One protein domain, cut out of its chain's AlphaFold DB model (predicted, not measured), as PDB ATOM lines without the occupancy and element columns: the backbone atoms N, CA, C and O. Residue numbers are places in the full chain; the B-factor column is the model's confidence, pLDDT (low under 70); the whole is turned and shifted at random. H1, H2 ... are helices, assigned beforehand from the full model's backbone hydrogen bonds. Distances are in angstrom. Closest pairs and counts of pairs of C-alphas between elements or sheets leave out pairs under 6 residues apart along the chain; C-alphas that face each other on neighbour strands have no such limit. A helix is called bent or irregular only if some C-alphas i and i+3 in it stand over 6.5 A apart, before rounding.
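What this domain is: This is residues 5 to 131 of the 253 residues of an uncharacterized protein of Sphingomonas chungangi (UniProt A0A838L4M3). H1 runs through the middle of a crossed-helix body, with H2 and H3 packed on one part of it and H6 crossing its other part, while the helical hairpin of H4 and H5 reaches away to one side. The long loop of residues 58 to 76 and the turn of the hairpin mark the two ends of the longest axis. The printed part has 127 residues, with six named helices, H1 to H6 in order, and no named strand; its class is all helix. It is compact, with a radius of gyration of the C-alphas of 14.7 A, and spans 44 by 32 by 25 A.

Where its parts are: H1, residues 10 to 25, begins at C-alpha 10 (26.164, -24.746, -3.625) and is 22.2 A long. H2 is residues 30 to 40 and H3 residues 47 to 57. H4, residues 77 to 95, is 26.0 A long. H5, residues 99 to 107, is only just irregular: C-alphas 100 and 103 are 6.50 A apart. H6, residues 111 to 129, is 26.3 A long and ends at C-alpha 129 (34.384, -16.550, -5.496).

How they stand to each other: Residues 11 to 18 of H1 only just touch H2, with 3 pairs of C-alphas within 8 A, the closest Ala 15 and Leu 33 at 7.2 A. Residues 12 to 16 of H1 touch H3, closest at C-alphas His 12 and Ile 51, 6.9 A. Residues 17 to 24 of H1 touch H6 at a steep tilt of 50 degrees, closest at C-alphas Tyr 21 and Leu 118, 5.4 A. H4 and H5 form a hairpin at a shallow tilt of 13 degrees, closest at C-alphas Ser 95 and Leu 101, 5.0 A. H4 and H6 are close but not clearly touching, closest at C-alphas Cys 84 and Phe 114, 7.4 A. Every O i to N i+4 pair is within hydrogen-bond range in H2, H3, H4 and H6, against 10 of 12 in H1 and 3 of 5 in H5.

The domain as a whole: The C-alphas of Pro 68 and Leu 97, the two farthest apart, are 47.0 A apart. The printed part has no cut, and the link from H3 to H4 is long, with 19 residues. Residues 24 to 26 and 66 to 71 have pLDDT under 70.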
ATOM      1  N   ALA A   5      23.897 -35.347   1.333       74.88
ATOM      2  CA  ALA A   5      23.325 -34.258   2.115       74.88
ATOM      3  C   ALA A   5      24.169 -32.966   2.067       74.88
ATOM      4  O   ALA A   5      23.631 -31.881   2.261       74.88
ATOM      5  N   VAL A   6      25.470 -33.072   1.782       78.12
ATOM      6  CA  VAL A   6      26.380 -31.931   1.586       78.12
ATOM      7  C   VAL A   6      26.254 -31.355   0.170       78.12
ATOM      8  O   VAL A   6      26.365 -30.149  -0.012       78.12
ATOM      9  N   PHE A   7      25.959 -32.187  -0.832       77.69
ATOM     10  CA  PHE A   7      25.831 -31.766  -2.235       77.69
ATOM     11  C   PHE A   7      24.448 -31.224  -2.620       77.69
ATOM     12  O   PHE A   7      24.158 -31.075  -3.805       77.69
ATOM     13  N   LYS A   8      23.584 -30.941  -1.638       82.06
ATOM     14  CA  LYS A   8      22.206 -30.477  -1.858       82.06
ATOM     15  C   LYS A   8      22.144 -29.142  -2.594       82.06
ATOM     16  O   LYS A   8      21.292 -28.961  -3.452       82.06
ATOM     17  N   ASP A   9      23.004 -28.202  -2.232       83.75
ATOM     18  CA  ASP A   9      23.096 -26.899  -2.881       83.75
ATOM     19  C   ASP A   9      24.532 -26.373  -2.802       83.75
ATOM     20  O   ASP A   9      25.369 -26.899  -2.056       83.75
ATOM     21  N   ALA A  10      24.830 -25.333  -3.579       81.31
ATOM     22  CA  ALA A  10      26.164 -24.746  -3.625       81.31
ATOM     23  C   ALA A  10      26.607 -24.179  -2.267       81.31
ATOM     24  O   ALA A  10      27.797 -24.180  -1.959       81.31
ATOM     25  N   GLY A  11      25.666 -23.744  -1.425       81.69
ATOM     26  CA  GLY A  11      25.972 -23.264  -0.084       81.69
ATOM     27  C   GLY A  11      26.521 -24.376   0.814       81.69
ATOM     28  O   GLY A  11      27.579 -24.212   1.423       81.69
ATOM     29  N   HIS A  12      25.844 -25.524   0.867       82.81
ATOM     30  CA  HIS A  12      26.313 -26.681   1.638       82.81
ATOM     31  C   HIS A  12      27.657 -27.203   1.123       82.81
ATOM     32  O   HIS A  12      28.544 -27.489   1.930       82.81
ATOM     33  N   TYR A  13      27.841 -27.243  -0.201       84.81
ATOM     34  CA  TYR A  13      29.111 -27.633  -0.809       84.81
ATOM     35  C   TYR A  13      30.257 -26.709  -0.383       84.81
ATOM     36  O   TYR A  13      31.272 -27.178   0.128       84.81
ATOM     37  N   VAL A  14      30.080 -25.391  -0.528       80.75
ATOM     38  CA  VAL A  14      31.109 -24.396  -0.187       80.75
ATOM     39  C   VAL A  14      31.457 -24.436   1.295       80.75
ATOM     40  O   VAL A  14      32.629 -24.320   1.650       80.75
ATOM     41  N   ALA A  15      30.478 -24.628   2.177       78.38
ATOM     42  CA  ALA A  15      30.745 -24.746   3.605       78.38
ATOM     43  C   ALA A  15      31.517 -26.023   3.960       78.38
ATOM     44  O   ALA A  15      32.467 -25.953   4.739       78.38
ATOM     45  N   ALA A  16      31.154 -27.171   3.384       83.00
ATOM     46  CA  ALA A  16      31.891 -28.413   3.601       83.00
ATOM     47  C   ALA A  16      33.320 -28.321   3.056       83.00
ATOM     48  O   ALA A  16      34.274 -28.653   3.751       83.00
ATOM     49  N   MET A  17      33.489 -27.767   1.862       82.44
ATOM     50  CA  MET A  17      34.808 -27.490   1.310       82.44
ATOM     51  C   MET A  17      35.614 -26.534   2.200       82.44
ATOM     52  O   MET A  17      36.794 -26.766   2.432       82.44
ATOM     53  N   SER A  18      34.983 -25.492   2.750       77.56
ATOM     54  CA  SER A  18      35.637 -24.578   3.698       77.56
ATOM     55  C   SER A  18      36.084 -25.316   4.962       77.56
ATOM     56  O   SER A  18      37.164 -25.047   5.475       77.56
ATOM     57  N   ALA A  19      35.299 -26.280   5.451       78.00
ATOM     58  CA  ALA A  19      35.714 -27.144   6.553       78.00
ATOM     59  C   ALA A  19      36.928 -28.016   6.187       78.00
ATOM     60  O   ALA A  19      37.835 -28.150   7.004       78.00
ATOM     61  N   ALA A  20      36.969 -28.572   4.968       75.94
ATOM     62  CA  ALA A  20      38.094 -29.373   4.478       75.94
ATOM     63  C   ALA A  20      39.374 -28.536   4.345       75.94
ATOM     64  O   ALA A  20      40.417 -28.915   4.866       75.94
ATOM     65  N   TYR A  21      39.273 -27.369   3.709       74.12
ATOM     66  CA  TYR A  21      40.380 -26.432   3.529       74.12
ATOM     67  C   TYR A  21      41.005 -26.010   4.850       74.12
ATOM     68  O   TYR A  21      42.219 -26.057   5.033       74.12
ATOM     69  N   LEU A  22      40.159 -25.607   5.795       71.06
ATOM     70  CA  LEU A  22      40.642 -25.005   7.023       71.06
ATOM     71  C   LEU A  22      41.247 -26.042   7.970       71.06
ATOM     72  O   LEU A  22      41.942 -25.654   8.897       71.06
ATOM     73  N   HIS A  23      41.105 -27.344   7.703       70.06
ATOM     74  CA  HIS A  23      41.951 -28.359   8.332       70.06
ATOM     75  C   HIS A  23      43.445 -28.042   8.171       70.06
ATOM     76  O   HIS A  23      44.190 -28.102   9.146       70.06
ATOM     77  N   ALA A  24      43.859 -27.648   6.961       66.12
ATOM     78  CA  ALA A  24      45.253 -27.375   6.629       66.12
ATOM     79  C   ALA A  24      45.744 -26.013   7.157       66.12
ATOM     80  O   ALA A  24      46.943 -25.823   7.337       66.12
ATOM     81  N   SER A  25      44.835 -25.071   7.441       67.38
ATOM     82  CA  SER A  25      45.176 -23.689   7.811       67.38
ATOM     83  C   SER A  25      44.813 -23.292   9.253       67.38
ATOM     84  O   SER A  25      44.799 -22.100   9.561       67.38
ATOM     85  N   GLY A  26      44.484 -24.243  10.136       67.81
ATOM     86  CA  GLY A  26      44.270 -23.980  11.572       67.81
ATOM     87  C   GLY A  26      42.816 -23.981  12.077       67.81
ATOM     88  O   GLY A  26      42.580 -23.694  13.248       67.81
ATOM     89  N   GLY A  27      41.854 -24.360  11.241       73.06
ATOM     90  CA  GLY A  27      40.468 -24.686  11.593       73.06
ATOM     91  C   GLY A  27      39.421 -23.676  11.104       73.06
ATOM     92  O   GLY A  27      39.716 -22.528  10.769       73.06
ATOM     93  N   LEU A  28      38.157 -24.114  11.038       78.12
ATOM     94  CA  LEU A  28      37.031 -23.295  10.577       78.12
ATOM     95  C   LEU A  28      36.522 -22.400  11.707       78.12
ATOM     96  O   LEU A  28      36.107 -22.896  12.746       78.12
ATOM     97  N   THR A  29      36.459 -21.086  11.489       81.94
ATOM     98  CA  THR A  29      35.786 -20.157  12.412       81.94
ATOM     99  C   THR A  29      34.509 -19.597  11.782       81.94
ATOM    100  O   THR A  29      34.409 -19.442  10.563       81.94
ATOM    101  N   ILE A  30      33.511 -19.256  12.606       82.88
ATOM    102  CA  ILE A  30      32.261 -18.647  12.115       82.88
ATOM    103  C   ILE A  30      32.504 -17.320  11.373       82.88
ATOM    104  O   ILE A  30      31.879 -17.128  10.328       82.88
ATOM    105  N   PRO A  31      33.363 -16.394  11.852       83.56
ATOM    106  CA  PRO A  31      33.654 -15.163  11.120       83.56
ATOM    107  C   PRO A  31      34.232 -15.423   9.726       83.56
ATOM    108  O   PRO A  31      33.760 -14.820   8.762       83.56
ATOM    109  N   LEU A  32      35.177 -16.359   9.602       79.75
ATOM    110  CA  LEU A  32      35.777 -16.698   8.313       79.75
ATOM    111  C   LEU A  32      34.762 -17.357   7.375       79.75
ATOM    112  O   LEU A  32      34.649 -16.968   6.214       79.75
ATOM    113  N   LEU A  33      33.935 -18.275   7.891       81.88
ATOM    114  CA  LEU A  33      32.859 -18.863   7.097       81.88
ATOM    115  C   LEU A  33      31.901 -17.786   6.580       81.88
ATOM    116  O   LEU A  33      31.559 -17.789   5.404       81.88
ATOM    117  N   LYS A  34      31.507 -16.823   7.423       85.19
ATOM    118  CA  LYS A  34      30.654 -15.697   7.011       85.19
ATOM    119  C   LYS A  34      31.282 -14.860   5.899       85.19
ATOM    120  O   LYS A  34      30.554 -14.441   5.002       85.19
ATOM    121  N   GLN A  35      32.594 -14.630   5.942       82.00
ATOM    122  CA  GLN A  35      33.316 -13.923   4.882       82.00
ATOM    123  C   GLN A  35      33.297 -14.711   3.569       82.00
ATOM    124  O   GLN A  35      32.987 -14.137   2.530       82.00
ATOM    125  N   ILE A  36      33.535 -16.026   3.617       78.88
ATOM    126  CA  ILE A  36      33.451 -16.904   2.437       78.88
ATOM    127  C   ILE A  36      32.027 -16.908   1.861       78.88
ATOM    128  O   ILE A  36      31.836 -16.800   0.650       78.88
ATOM    129  N   CYS A  37      31.009 -16.973   2.720       80.69
ATOM    130  CA  CYS A  37      29.604 -16.911   2.317       80.69
ATOM    131  C   CYS A  37      29.280 -15.584   1.617       80.69
ATOM    132  O   CYS A  37      28.727 -15.582   0.521       80.69
ATOM    133  N   ALA A  38      29.679 -14.463   2.228       82.00
ATOM    134  CA  ALA A  38      29.471 -13.128   1.675       82.00
ATOM    135  C   ALA A  38      30.186 -12.937   0.332       82.00
ATOM    136  O   ALA A  38      29.592 -12.392  -0.592       82.00
ATOM    137  N   GLY A  39      31.441 -13.387   0.232       76.62
ATOM    138  CA  GLY A  39      32.248 -13.255  -0.978       76.62
ATOM    139  C   GLY A  39      31.716 -14.105  -2.124       76.62
ATOM    140  O   GLY A  39      31.561 -13.606  -3.226       76.62
ATOM    141  N   SER A  40      31.367 -15.362  -1.848       75.44
ATOM    142  CA  SER A  40      30.958 -16.311  -2.888       75.44
ATOM    143  C   SER A  40      29.544 -16.116  -3.428       75.44
ATOM    144  O   SER A  40      29.230 -16.573  -4.528       75.44
ATOM    145  N   GLY A  41      28.666 -15.477  -2.654       77.38
ATOM    146  CA  GLY A  41      27.266 -15.277  -3.022       77.38
ATOM    147  C   GLY A  41      26.412 -16.551  -3.015       77.38
ATOM    148  O   GLY A  41      25.211 -16.450  -3.245       77.38
ATOM    149  N   PHE A  42      26.982 -17.727  -2.710       75.44
ATOM    150  CA  PHE A  42      26.250 -19.001  -2.661       75.44
ATOM    151  C   PHE A  42      25.399 -19.171  -1.400       75.44
ATOM    152  O   PHE A  42      24.473 -19.982  -1.372       75.44
ATOM    153  N   MET A  43      25.679 -18.404  -0.343       79.44
ATOM    154  CA  MET A  43      24.774 -18.297   0.796       79.44
ATOM    155  C   MET A  43      24.899 -16.956   1.509       79.44
ATOM    156  O   MET A  43      25.948 -16.317   1.505       79.44
ATOM    157  N   SER A  44      23.845 -16.573   2.228       81.44
ATOM    158  CA  SER A  44      23.921 -15.422   3.121       81.44
ATOM    159  C   SER A  44      24.790 -15.726   4.353       81.44
ATOM    160  O   SER A  44      24.744 -16.840   4.885       81.44
ATOM    161  N   PRO A  45      25.504 -14.731   4.910       80.81
ATOM    162  CA  PRO A  45      26.269 -14.891   6.153       80.81
ATOM    163  C   PRO A  45      25.439 -15.411   7.335       80.81
ATOM    164  O   PRO A  45      25.968 -16.017   8.267       80.81
ATOM    165  N   ASN A  46      24.120 -15.204   7.303       82.94
ATOM    166  CA  ASN A  46      23.207 -15.673   8.341       82.94
ATOM    167  C   ASN A  46      23.011 -17.198   8.309       82.94
ATOM    168  O   ASN A  46      22.712 -17.785   9.346       82.94
ATOM    169  N   ARG A  47      23.231 -17.856   7.160       83.81
ATOM    170  CA  ARG A  47      23.153 -19.322   7.034       83.81
ATOM    171  C   ARG A  47      24.417 -20.042   7.506       83.81
ATOM    172  O   ARG A  47      24.331 -21.220   7.830       83.81
ATOM    173  N   ALA A  48      25.549 -19.343   7.627       85.06
ATOM    174  CA  ALA A  48      26.831 -19.933   8.020       85.06
ATOM    175  C   ALA A  48      26.744 -20.752   9.323       85.06
ATOM    176  O   ALA A  48      27.249 -21.868   9.389       85.06
ATOM    177  N   ARG A  49      26.054 -20.227  10.348       86.56
ATOM    178  CA  ARG A  49      25.891 -20.931  11.631       86.56
ATOM    179  C   ARG A  49      25.037 -22.190  11.500       86.56
ATOM    180  O   ARG A  49      25.465 -23.240  11.948       86.56
ATOM    181  N   ALA A  50      23.899 -22.096  10.814       87.94
ATOM    182  CA  ALA A  50      23.020 -23.243  10.595       87.94
ATOM    183  C   ALA A  50      23.729 -24.389   9.855       87.94
ATOM    184  O   ALA A  50      23.463 -25.554  10.128       87.94
ATOM    185  N   ILE A  51      24.654 -24.072   8.942       86.19
ATOM    186  CA  ILE A  51      25.430 -25.105   8.255       86.19
ATOM    187  C   ILE A  51      26.481 -25.728   9.170       86.19
ATOM    188  O   ILE A  51      26.652 -26.942   9.134       86.19
ATOM    189  N   VAL A  52      27.155 -24.949  10.017       87.69
ATOM    190  CA  VAL A  52      28.049 -25.532  11.029       87.69
ATOM    191  C   VAL A  52      27.271 -26.449  11.970       87.69
ATOM    192  O   VAL A  52      27.693 -27.582  12.183       87.69
ATOM    193  N   ASP A  53      26.101 -26.018  12.446       89.62
ATOM    194  CA  ASP A  53      25.223 -26.839  13.286       89.62
ATOM    195  C   ASP A  53      24.805 -28.132  12.565       89.62
ATOM    196  O   ASP A  53      24.817 -29.214  13.152       89.62
ATOM    197  N   PHE A  54      24.503 -28.049  11.267       88.75
ATOM    198  CA  PHE A  54      24.224 -29.214  10.428       88.75
ATOM    199  C   PHE A  54      25.434 -30.151  10.298       88.75
ATOM    200  O   PHE A  54      25.289 -31.360  10.482       88.75
ATOM    201  N   LEU A  55      26.629 -29.621  10.017       89.50
ATOM    202  CA  LEU A  55      27.858 -30.407   9.877       89.50
ATOM    203  C   LEU A  55      28.254 -31.089  11.197       89.50
ATOM    204  O   LEU A  55      28.681 -32.244  11.176       89.50
ATOM    205  N   LEU A  56      28.049 -30.426  12.339       90.94
ATOM    206  CA  LEU A  56      28.164 -31.032  13.670       90.94
ATOM    207  C   LEU A  56      27.141 -32.160  13.846       90.94
ATOM    208  O   LEU A  56      27.499 -33.273  14.224       90.94
ATOM    209  N   HIS A  57      25.873 -31.900  13.517       91.56
ATOM    210  CA  HIS A  57      24.785 -32.866  13.671       91.56
ATOM    211  C   HIS A  57      25.011 -34.156  12.865       91.56
ATOM    212  O   HIS A  57      24.713 -35.252  13.343       91.56
ATOM    213  N   ILE A  58      25.571 -34.060  11.655       89.56
ATOM    214  CA  ILE A  58      25.895 -35.241  10.839       89.56
ATOM    215  C   ILE A  58      27.248 -35.887  11.196       89.56
ATOM    216  O   ILE A  58      27.572 -36.944  10.642       89.56
ATOM    217  N   GLY A  59      28.000 -35.299  12.136       90.38
ATOM    218  CA  GLY A  59      29.281 -35.797  12.644       90.38
ATOM    219  C   GLY A  59      30.468 -35.537  11.714       90.38
ATOM    220  O   GLY A  59      31.391 -36.352  11.651       90.38
ATOM    221  N   TYR A  60      30.415 -34.464  10.925       90.69
ATOM    222  CA  TYR A  60      31.480 -34.063   9.997       90.69
ATOM    223  C   TYR A  60      32.405 -32.989  10.571       90.69
ATOM    224  O   TYR A  60      33.538 -32.864  10.114       90.69
ATOM    225  N   LEU A  61      31.947 -32.271  11.594       90.56
ATOM    226  CA  LEU A  61      32.766 -31.372  12.396       90.56
ATOM    227  C   LEU A  61      32.802 -31.834  13.851       90.56
ATOM    228  O   LEU A  61      31.843 -32.423  14.353       90.56
ATOM    229  N   GLU A  62      33.895 -31.502  14.519       89.94
ATOM    230  CA  GLU A  62      34.036 -31.501  15.968       89.94
ATOM    231  C   GLU A  62      33.694 -30.105  16.511       89.94
ATOM    232  O   GLU A  62      33.925 -29.103  15.816       89.94
ATOM    233  N   PRO A  63      33.123 -30.009  17.727       87.19
ATOM    234  CA  PRO A  63      32.919 -28.725  18.386       87.19
ATOM    235  C   PRO A  63      34.256 -27.977  18.537       87.19
ATOM    236  O   PRO A  63      35.319 -28.602  18.523       87.19
ATOM    237  N   PRO A  64      34.224 -26.639  18.663       83.75
ATOM    238  CA  PRO A  64      35.447 -25.867  18.799       83.75
ATOM    239  C   PRO A  64      36.168 -26.281  20.084       83.75
ATOM    240  O   PRO A  64      35.515 -26.562  21.091       83.75
ATOM    241  N   SER A  65      37.501 -26.328  20.054       71.50
ATOM    242  CA  SER A  65      38.269 -26.614  21.269       71.50
ATOM    243  C   SER A  65      38.049 -25.528  22.322       71.50
ATOM    244  O   SER A  65      37.879 -24.362  21.968       71.50
ATOM    245  N   ASP A  66      38.171 -25.895  23.598       69.88
ATOM    246  CA  ASP A  66      38.072 -24.965  24.733       69.88
ATOM    247  C   ASP A  66      39.169 -23.882  24.750       69.88
ATOM    248  O   ASP A  66      39.095 -22.948  25.546       69.88
ATOM    249  N   ASP A  67      40.178 -23.982  23.877       63.81
ATOM    250  CA  ASP A  67      41.173 -22.933  23.661       63.81
ATOM    251  C   ASP A  67      40.528 -21.670  23.039       63.81
ATOM    252  O   ASP A  67      40.140 -21.685  21.861       63.81
ATOM    253  N   PRO A  68      40.451 -20.549  23.788       53.16
ATOM    254  CA  PRO A  68      39.832 -19.307  23.330       53.16
ATOM    255  C   PRO A  68      40.577 -18.639  22.168       53.16
ATOM    256  O   PRO A  68      40.007 -17.772  21.506       53.16
ATOM    257  N   VAL A  69      41.849 -18.995  21.947       53.12
ATOM    258  CA  VAL A  69      42.700 -18.391  20.913       53.12
ATOM    259  C   VAL A  69      42.387 -18.970  19.537       53.12
ATOM    260  O   VAL A  69      42.402 -18.241  18.546       53.12
ATOM    261  N   THR A  70      42.071 -20.263  19.467       62.88
ATOM    262  CA  THR A  70      41.782 -20.943  18.201       62.88
ATOM    263  C   THR A  70      40.284 -21.051  17.940       62.88
ATOM    264  O   THR A  70      39.864 -20.749  16.825       62.88
ATOM    265  N   GLY A  71      39.460 -21.416  18.936       65.75
ATOM    266  CA  GLY A  71      37.988 -21.409  18.853       65.75
ATOM    267  C   GLY A  71      37.395 -22.049  17.586       65.75
ATOM    268  O   GLY A  71      36.297 -21.680  17.157       65.75
ATOM    269  N   ALA A  72      38.142 -22.949  16.945       82.62
ATOM    270  CA  ALA A  72      37.912 -23.368  15.573       82.62
ATOM    271  C   ALA A  72      37.316 -24.773  15.515       82.62
ATOM    272  O   ALA A  72      37.761 -25.684  16.213       82.62
ATOM    273  N   TYR A  73      36.333 -24.949  14.639       86.56
ATOM    274  CA  TYR A  73      35.769 -26.250  14.306       86.56
ATOM    275  C   TYR A  73      36.779 -27.048  13.482       86.56
ATOM    276  O   TYR A  73      37.378 -26.523  12.535       86.56
ATOM    277  N   ARG A  74      36.941 -28.327  13.821       87.31
ATOM    278  CA  ARG A  74      37.831 -29.251  13.109       87.31
ATOM    279  C   ARG A  74      37.013 -30.281  12.338       87.31
ATOM    280  O   ARG A  74      36.019 -30.768  12.871       87.31
ATOM    281  N   PRO A  75      37.381 -30.618  11.095       89.31
ATOM    282  CA  PRO A  75      36.760 -31.742  10.417       89.31
ATOM    283  C   PRO A  75      37.118 -33.061  11.094       89.31
ATOM    284  O   PRO A  75      38.255 -33.256  11.516       89.31
ATOM    285  N   THR A  76      36.155 -33.979  11.151       90.50
ATOM    286  CA  THR A  76      36.396 -35.345  11.628       90.50
ATOM    287  C   THR A  76      37.107 -36.173  10.557       90.50
ATOM    288  O   THR A  76      36.904 -35.954   9.358       90.50
ATOM    289  N   ASP A  77      37.831 -37.226  10.948       90.56
ATOM    290  CA  ASP A  77      38.415 -38.173   9.980       90.56
ATOM    291  C   ASP A  77      37.357 -38.795   9.062       90.56
ATOM    292  O   ASP A  77      37.613 -39.143   7.909       90.56
ATOM    293  N   ARG A  78      36.133 -38.952   9.580       91.06
ATOM    294  CA  ARG A  78      34.992 -39.426   8.800       91.06
ATOM    295  C   ARG A  78      34.693 -38.479   7.642       91.06
ATOM    296  O   ARG A  78      34.442 -38.961   6.539       91.06
ATOM    297  N   PHE A  79      34.676 -37.174   7.897       90.38
ATOM    298  CA  PHE A  79      34.469 -36.182   6.855       90.38
ATOM    299  C   PHE A  79      35.632 -36.167   5.867       90.38
ATOM    300  O   PHE A  79      35.382 -36.260   4.670       90.38
ATOM    301  N   LEU A  80      36.877 -36.140   6.352       90.25
ATOM    302  CA  LEU A  80      38.065 -36.110   5.493       90.25
ATOM    303  C   LEU A  80      38.121 -37.316   4.549       90.25
ATOM    304  O   LEU A  80      38.297 -37.137   3.349       90.25
ATOM    305  N   ARG A  81      37.864 -38.533   5.048       91.25
ATOM    306  CA  ARG A  81      37.779 -39.735   4.198       91.25
ATOM    307  C   ARG A  81      36.663 -39.643   3.167       91.25
ATOM    308  O   ARG A  81      36.866 -39.990   2.010       91.25
ATOM    309  N   ALA A  82      35.479 -39.192   3.579       91.12
ATOM    310  CA  ALA A  82      34.356 -39.038   2.664       91.12
ATOM    311  C   ALA A  82      34.697 -38.022   1.558       91.12
ATOM    312  O   ALA A  82      34.476 -38.290   0.379       91.12
ATOM    313  N   TRP A  83      35.275 -36.884   1.937       91.38
ATOM    314  CA  TRP A  83      35.682 -35.828   1.019       91.38
ATOM    315  C   TRP A  83      36.802 -36.277   0.071       91.38
ATOM    316  O   TRP A  83      36.728 -35.996  -1.120       91.38
ATOM    317  N   CYS A  84      37.778 -37.050   0.560       92.62
ATOM    318  CA  CYS A  84      38.803 -37.690  -0.266       92.62
ATOM    319  C   CYS A  84      38.171 -38.578  -1.348       92.62
ATOM    320  O   CYS A  84      38.434 -38.363  -2.526       92.62
ATOM    321  N   ILE A  85      37.244 -39.475  -0.985       92.62
ATOM    322  CA  ILE A  85      36.524 -40.332  -1.951       92.62
ATOM    323  C   ILE A  85      35.781 -39.494  -3.002       92.62
ATOM    324  O   ILE A  85      35.770 -39.831  -4.184       92.62
ATOM    325  N   HIS A  86      35.149 -38.394  -2.585       91.44
ATOM    326  CA  HIS A  86      34.480 -37.488  -3.514       91.44
ATOM    327  C   HIS A  86      35.457 -36.858  -4.517       91.44
ATOM    328  O   HIS A  86      35.170 -36.835  -5.714       91.44
ATOM    329  N   LEU A  87      36.600 -36.369  -4.038       92.31
ATOM    330  CA  LEU A  87      37.621 -35.770  -4.893       92.31
ATOM    331  C   LEU A  87      38.281 -36.804  -5.811       92.31
ATOM    332  O   LEU A  87      38.517 -36.494  -6.974       92.31
ATOM    333  N   GLN A  88      38.489 -38.038  -5.345       93.88
ATOM    334  CA  GLN A  88      38.955 -39.142  -6.188       93.88
ATOM    335  C   GLN A  88      37.988 -39.412  -7.340       93.88
ATOM    336  O   GLN A  88      38.429 -39.511  -8.475       93.88
ATOM    337  N   ALA A  89      36.675 -39.444  -7.096       92.19
ATOM    338  CA  ALA A  89      35.698 -39.626  -8.173       92.19
ATOM    339  C   ALA A  89      35.750 -38.493  -9.220       92.19
ATOM    340  O   ALA A  89      35.594 -38.736 -10.415       92.19
ATOM    341  N   ALA A  90      35.991 -37.251  -8.788       91.62
ATOM    342  CA  ALA A  90      36.141 -36.126  -9.709       91.62
ATOM    343  C   ALA A  90      37.471 -36.169 -10.487       91.62
ATOM    344  O   ALA A  90      37.497 -35.850 -11.677       91.62
ATOM    345  N   LEU A  91      38.567 -36.581  -9.840       92.44
ATOM    346  CA  LEU A  91      39.869 -36.771 -10.485       92.44
ATOM    347  C   LEU A  91      39.874 -37.959 -11.447       92.44
ATOM    348  O   LEU A  91      40.496 -37.873 -12.497       92.44
ATOM    349  N   ASP A  92      39.160 -39.036 -11.129       93.81
ATOM    350  CA  ASP A  92      38.980 -40.191 -12.009       93.81
ATOM    351  C   ASP A  92      38.303 -39.773 -13.323       93.81
ATOM    352  O   ASP A  92      38.831 -40.019 -14.412       93.81
ATOM    353  N   ALA A  93      37.220 -38.992 -13.235       91.94
ATOM    354  CA  ALA A  93      36.589 -38.389 -14.409       91.94
ATOM    355  C   ALA A  93      37.555 -37.474 -15.191       91.94
ATOM    356  O   ALA A  93      37.601 -37.525 -16.420       91.94
ATOM    357  N   ALA A  94      38.369 -36.669 -14.499       92.62
ATOM    358  CA  ALA A  94      39.389 -35.830 -15.137       92.62
ATOM    359  C   ALA A  94      40.496 -36.654 -15.822       92.62
ATOM    360  O   ALA A  94      40.984 -36.265 -16.886       92.62
ATOM    361  N   SER A  95      40.861 -37.807 -15.258       93.25
ATOM    362  CA  SER A  95      41.901 -38.689 -15.794       93.25
ATOM    363  C   SER A  95      41.516 -39.317 -17.135       93.25
ATOM    364  O   SER A  95      42.380 -39.583 -17.967       93.25
ATOM    365  N   SER A  96      40.212 -39.441 -17.406       91.56
ATOM    366  CA  SER A  96      39.708 -39.866 -18.716       91.56
ATOM    367  C   SER A  96      40.042 -38.864 -19.834       91.56
ATOM    368  O   SER A  96      40.094 -39.245 -21.001       91.56
ATOM    369  N   LEU A  97      40.287 -37.591 -19.492       91.38
ATOM    370  CA  LEU A  97      40.735 -36.554 -20.430       91.38
ATOM    371  C   LEU A  97      42.254 -36.355 -20.404       91.38
ATOM    372  O   LEU A  97      42.854 -36.053 -21.435       91.38
ATOM    373  N   ILE A  98      42.869 -36.481 -19.226       93.56
ATOM    374  CA  ILE A  98      44.305 -36.282 -19.006       93.56
ATOM    375  C   ILE A  98      44.837 -37.481 -18.209       93.56
ATOM    376  O   ILE A  98      44.831 -37.438 -16.976       93.56
ATOM    377  N   PRO A  99      45.310 -38.542 -18.890       92.44
ATOM    378  CA  PRO A  99      45.698 -39.798 -18.243       92.44
ATOM    379  C   PRO A  99      46.754 -39.654 -17.141       92.44
ATOM    380  O   PRO A  99      46.719 -40.394 -16.160       92.44
ATOM    381  N   ASP A 100      47.643 -38.663 -17.245       88.94
ATOM    382  CA  ASP A 100      48.690 -38.389 -16.250       88.94
ATOM    383  C   ASP A 100      48.124 -38.081 -14.849       88.94
ATOM    384  O   ASP A 100      48.807 -38.263 -13.840       88.94
ATOM    385  N   LEU A 101      46.853 -37.664 -14.756       90.50
ATOM    386  CA  LEU A 101      46.188 -37.399 -13.479       90.50
ATOM    387  C   LEU A 101      45.783 -38.678 -12.724       90.50
ATOM    388  O   LEU A 101      45.462 -38.596 -11.536       90.50
ATOM    389  N   ALA A 102      45.820 -39.856 -13.362       91.12
ATOM    390  CA  ALA A 102      45.448 -41.126 -12.730       91.12
ATOM    391  C   ALA A 102      46.315 -41.438 -11.498       91.12
ATOM    392  O   ALA A 102      45.795 -41.811 -10.446       91.12
ATOM    393  N   ILE A 103      47.625 -41.175 -11.586       89.69
ATOM    394  CA  ILE A 103      48.570 -41.373 -10.474       89.69
ATOM    395  C   ILE A 103      48.179 -40.507  -9.271       89.69
ATOM    396  O   ILE A 103      48.265 -40.946  -8.124       89.69
ATOM    397  N   LEU A 104      47.732 -39.270  -9.513       90.12
ATOM    398  CA  LEU A 104      47.302 -38.397  -8.427       90.12
ATOM    399  C   LEU A 104      46.021 -38.916  -7.760       90.12
ATOM    400  O   LEU A 104      45.913 -38.853  -6.538       90.12
ATOM    401  N   CYS A 105      45.077 -39.455  -8.535       90.75
ATOM    402  CA  CYS A 105      43.852 -40.051  -8.000       90.75
ATOM    403  C   CYS A 105      44.158 -41.195  -7.009       90.75
ATOM    404  O   CYS A 105      43.607 -41.229  -5.904       90.75
ATOM    405  N   GLU A 106      45.099 -42.080  -7.356       89.88
ATOM    406  CA  GLU A 106      45.558 -43.171  -6.482       89.88
ATOM    407  C   GLU A 106      46.244 -42.642  -5.214       89.88
ATOM    408  O   GLU A 106      45.995 -43.114  -4.100       89.88
ATOM    409  N   ARG A 107      47.081 -41.611  -5.375       93.00
ATOM    410  CA  ARG A 107      47.869 -41.017  -4.289       93.00
ATOM    411  C   ARG A 107      47.097 -40.048  -3.399       93.00
ATOM    412  O   ARG A 107      47.613 -39.682  -2.352       93.00
ATOM    413  N   LEU A 108      45.864 -39.667  -3.736       92.00
ATOM    414  CA  LEU A 108      45.071 -38.719  -2.936       92.00
ATOM    415  C   LEU A 108      44.725 -39.235  -1.525       92.00
ATOM    416  O   LEU A 108      44.240 -38.481  -0.687       92.00
ATOM    417  N   THR A 109      44.955 -40.519  -1.246       92.50
ATOM    418  CA  THR A 109      44.822 -41.090   0.103       92.50
ATOM    419  C   THR A 109      46.021 -40.796   1.012       92.50
ATOM    420  O   THR A 109      45.902 -40.949   2.229       92.50
ATOM    421  N   ASP A 110      47.148 -40.354   0.448       92.25
ATOM    422  CA  ASP A 110      48.306 -39.859   1.193       92.25
ATOM    423  C   ASP A 110      47.938 -38.529   1.885       92.25
ATOM    424  O   ASP A 110      47.539 -37.579   1.201       92.25
ATOM    425  N   PRO A 111      48.050 -38.429   3.226       89.56
ATOM    426  CA  PRO A 111      47.657 -37.235   3.968       89.56
ATOM    427  C   PRO A 111      48.338 -35.941   3.506       89.56
ATOM    428  O   PRO A 111      47.685 -34.896   3.493       89.56
ATOM    429  N   GLU A 112      49.616 -35.985   3.116       89.44
ATOM    430  CA  GLU A 112      50.361 -34.783   2.709       89.44
ATOM    431  C   GLU A 112      49.893 -34.279   1.340       89.44
ATOM    432  O   GLU A 112      49.659 -33.081   1.143       89.44
ATOM    433  N   ILE A 113      49.668 -35.208   0.410       91.62
ATOM    434  CA  ILE A 113      49.132 -34.921  -0.925       91.62
ATOM    435  C   ILE A 113      47.706 -34.404  -0.809       91.62
ATOM    436  O   ILE A 113      47.363 -33.392  -1.419       91.62
ATOM    437  N   PHE A 114      46.881 -35.059   0.007       91.69
ATOM    438  CA  PHE A 114      45.502 -34.655   0.230       91.69
ATOM    439  C   PHE A 114      45.409 -33.245   0.817       91.69
ATOM    440  O   PHE A 114      44.659 -32.413   0.306       91.69
ATOM    441  N   ALA A 115      46.198 -32.947   1.853       88.31
ATOM    442  CA  ALA A 115      46.238 -31.624   2.467       88.31
ATOM    443  C   ALA A 115      46.689 -30.544   1.472       88.31
ATOM    444  O   ALA A 115      46.063 -29.485   1.386       88.31
ATOM    445  N   THR A 116      47.728 -30.820   0.679       90.31
ATOM    446  CA  THR A 116      48.216 -29.889  -0.351       90.31
ATOM    447  C   THR A 116      47.158 -29.652  -1.430       90.31
ATOM    448  O   THR A 116      46.861 -28.502  -1.762       90.31
ATOM    449  N   PHE A 117      46.507 -30.717  -1.909       91.50
ATOM    450  CA  PHE A 117      45.414 -30.626  -2.877       91.50
ATOM    451  C   PHE A 117      44.259 -29.757  -2.360       91.50
ATOM    452  O   PHE A 117      43.774 -28.876  -3.072       91.50
ATOM    453  N   LEU A 118      43.836 -29.962  -1.107       89.19
ATOM    454  CA  LEU A 118      42.780 -29.165  -0.478       89.19
ATOM    455  C   LEU A 118      43.156 -27.687  -0.366       89.19
ATOM    456  O   LEU A 118      42.315 -26.825  -0.631       89.19
ATOM    457  N   THR A 119      44.406 -27.384  -0.010       87.00
ATOM    458  CA  THR A 119      44.907 -26.007   0.039       87.00
ATOM    459  C   THR A 119      44.842 -25.335  -1.329       87.00
ATOM    460  O   THR A 119      44.328 -24.216  -1.434       87.00
ATOM    461  N   ILE A 120      45.300 -26.019  -2.382       90.38
ATOM    462  CA  ILE A 120      45.252 -25.514  -3.761       90.38
ATOM    463  C   ILE A 120      43.800 -25.273  -4.186       90.38
ATOM    464  O   ILE A 120      43.438 -24.154  -4.562       90.38
ATOM    465  N   GLN A 121      42.950 -26.297  -4.072       88.56
ATOM    466  CA  GLN A 121      41.560 -26.247  -4.521       88.56
ATOM    467  C   GLN A 121      40.787 -25.111  -3.853       88.56
ATOM    468  O   GLN A 121      40.088 -24.337  -4.513       88.56
ATOM    469  N   ALA A 122      40.922 -24.976  -2.541       82.38
ATOM    470  CA  ALA A 122      40.200 -23.959  -1.803       82.38
ATOM    471  C   ALA A 122      40.735 -22.547  -2.049       82.38
ATOM    472  O   ALA A 122      39.936 -21.616  -2.136       82.38
ATOM    473  N   SER A 123      42.049 -22.377  -2.220       83.06
ATOM    474  CA  SER A 123      42.638 -21.084  -2.587       83.06
ATOM    475  C   SER A 123      42.104 -20.608  -3.940       83.06
ATOM    476  O   SER A 123      41.674 -19.460  -4.073       83.06
ATOM    477  N   ARG A 124      42.049 -21.510  -4.927       87.06
ATOM    478  CA  ARG A 124      41.495 -21.225  -6.255       87.06
ATOM    479  C   ARG A 124      40.007 -20.907  -6.199       87.06
ATOM    480  O   ARG A 124      39.579 -19.888  -6.735       87.06
ATOM    481  N   LEU A 125      39.216 -21.711  -5.493       78.75
ATOM    482  CA  LEU A 125      37.779 -21.463  -5.355       78.75
ATOM    483  C   LEU A 125      37.489 -20.175  -4.583       78.75
ATOM    484  O   LEU A 125      36.563 -19.447  -4.941       78.75
ATOM    485  N   HIS A 126      38.301 -19.832  -3.583       77.94
ATOM    486  CA  HIS A 126      38.214 -18.540  -2.915       77.94
ATOM    487  C   HIS A 126      38.512 -17.386  -3.884       77.94
ATOM    488  O   HIS A 126      37.767 -16.405  -3.899       77.94
ATOM    489  N   ALA A 127      39.533 -17.508  -4.735       83.12
ATOM    490  CA  ALA A 127      39.821 -16.514  -5.768       83.12
ATOM    491  C   ALA A 127      38.656 -16.372  -6.769       83.12
ATOM    492  O   ALA A 127      38.190 -15.258  -7.005       83.12
ATOM    493  N   LEU A 128      38.118 -17.489  -7.273       79.56
ATOM    494  CA  LEU A 128      36.959 -17.512  -8.175       79.56
ATOM    495  C   LEU A 128      35.705 -16.917  -7.538       79.56
ATOM    496  O   LEU A 128      34.929 -16.246  -8.213       79.56
ATOM    497  N   SER A 129      35.523 -17.104  -6.230       75.31
ATOM    498  CA  SER A 129      34.384 -16.550  -5.496       75.31
ATOM    499  C   SER A 129      34.338 -15.019  -5.520       75.31
ATOM    500  O   SER A 129      33.273 -14.441  -5.349       75.31
ATOM    501  N   ARG A 130      35.477 -14.357  -5.761       79.19
ATOM    502  CA  ARG A 130      35.580 -12.894  -5.851       79.19
ATOM    503  C   ARG A 130      35.332 -12.359  -7.262       79.19
ATOM    504  O   ARG A 130      35.277 -11.141  -7.436       79.19
ATOM    505  N   MET A 131      35.220 -13.239  -8.253       83.38
ATOM    506  CA  MET A 131      34.940 -12.870  -9.636       83.38
ATOM    507  C   MET A 131      33.426 -12.741  -9.854       83.38
ATOM    508  O   MET A 131      32.648 -13.404  -9.160       83.38
TER     509      MET A 131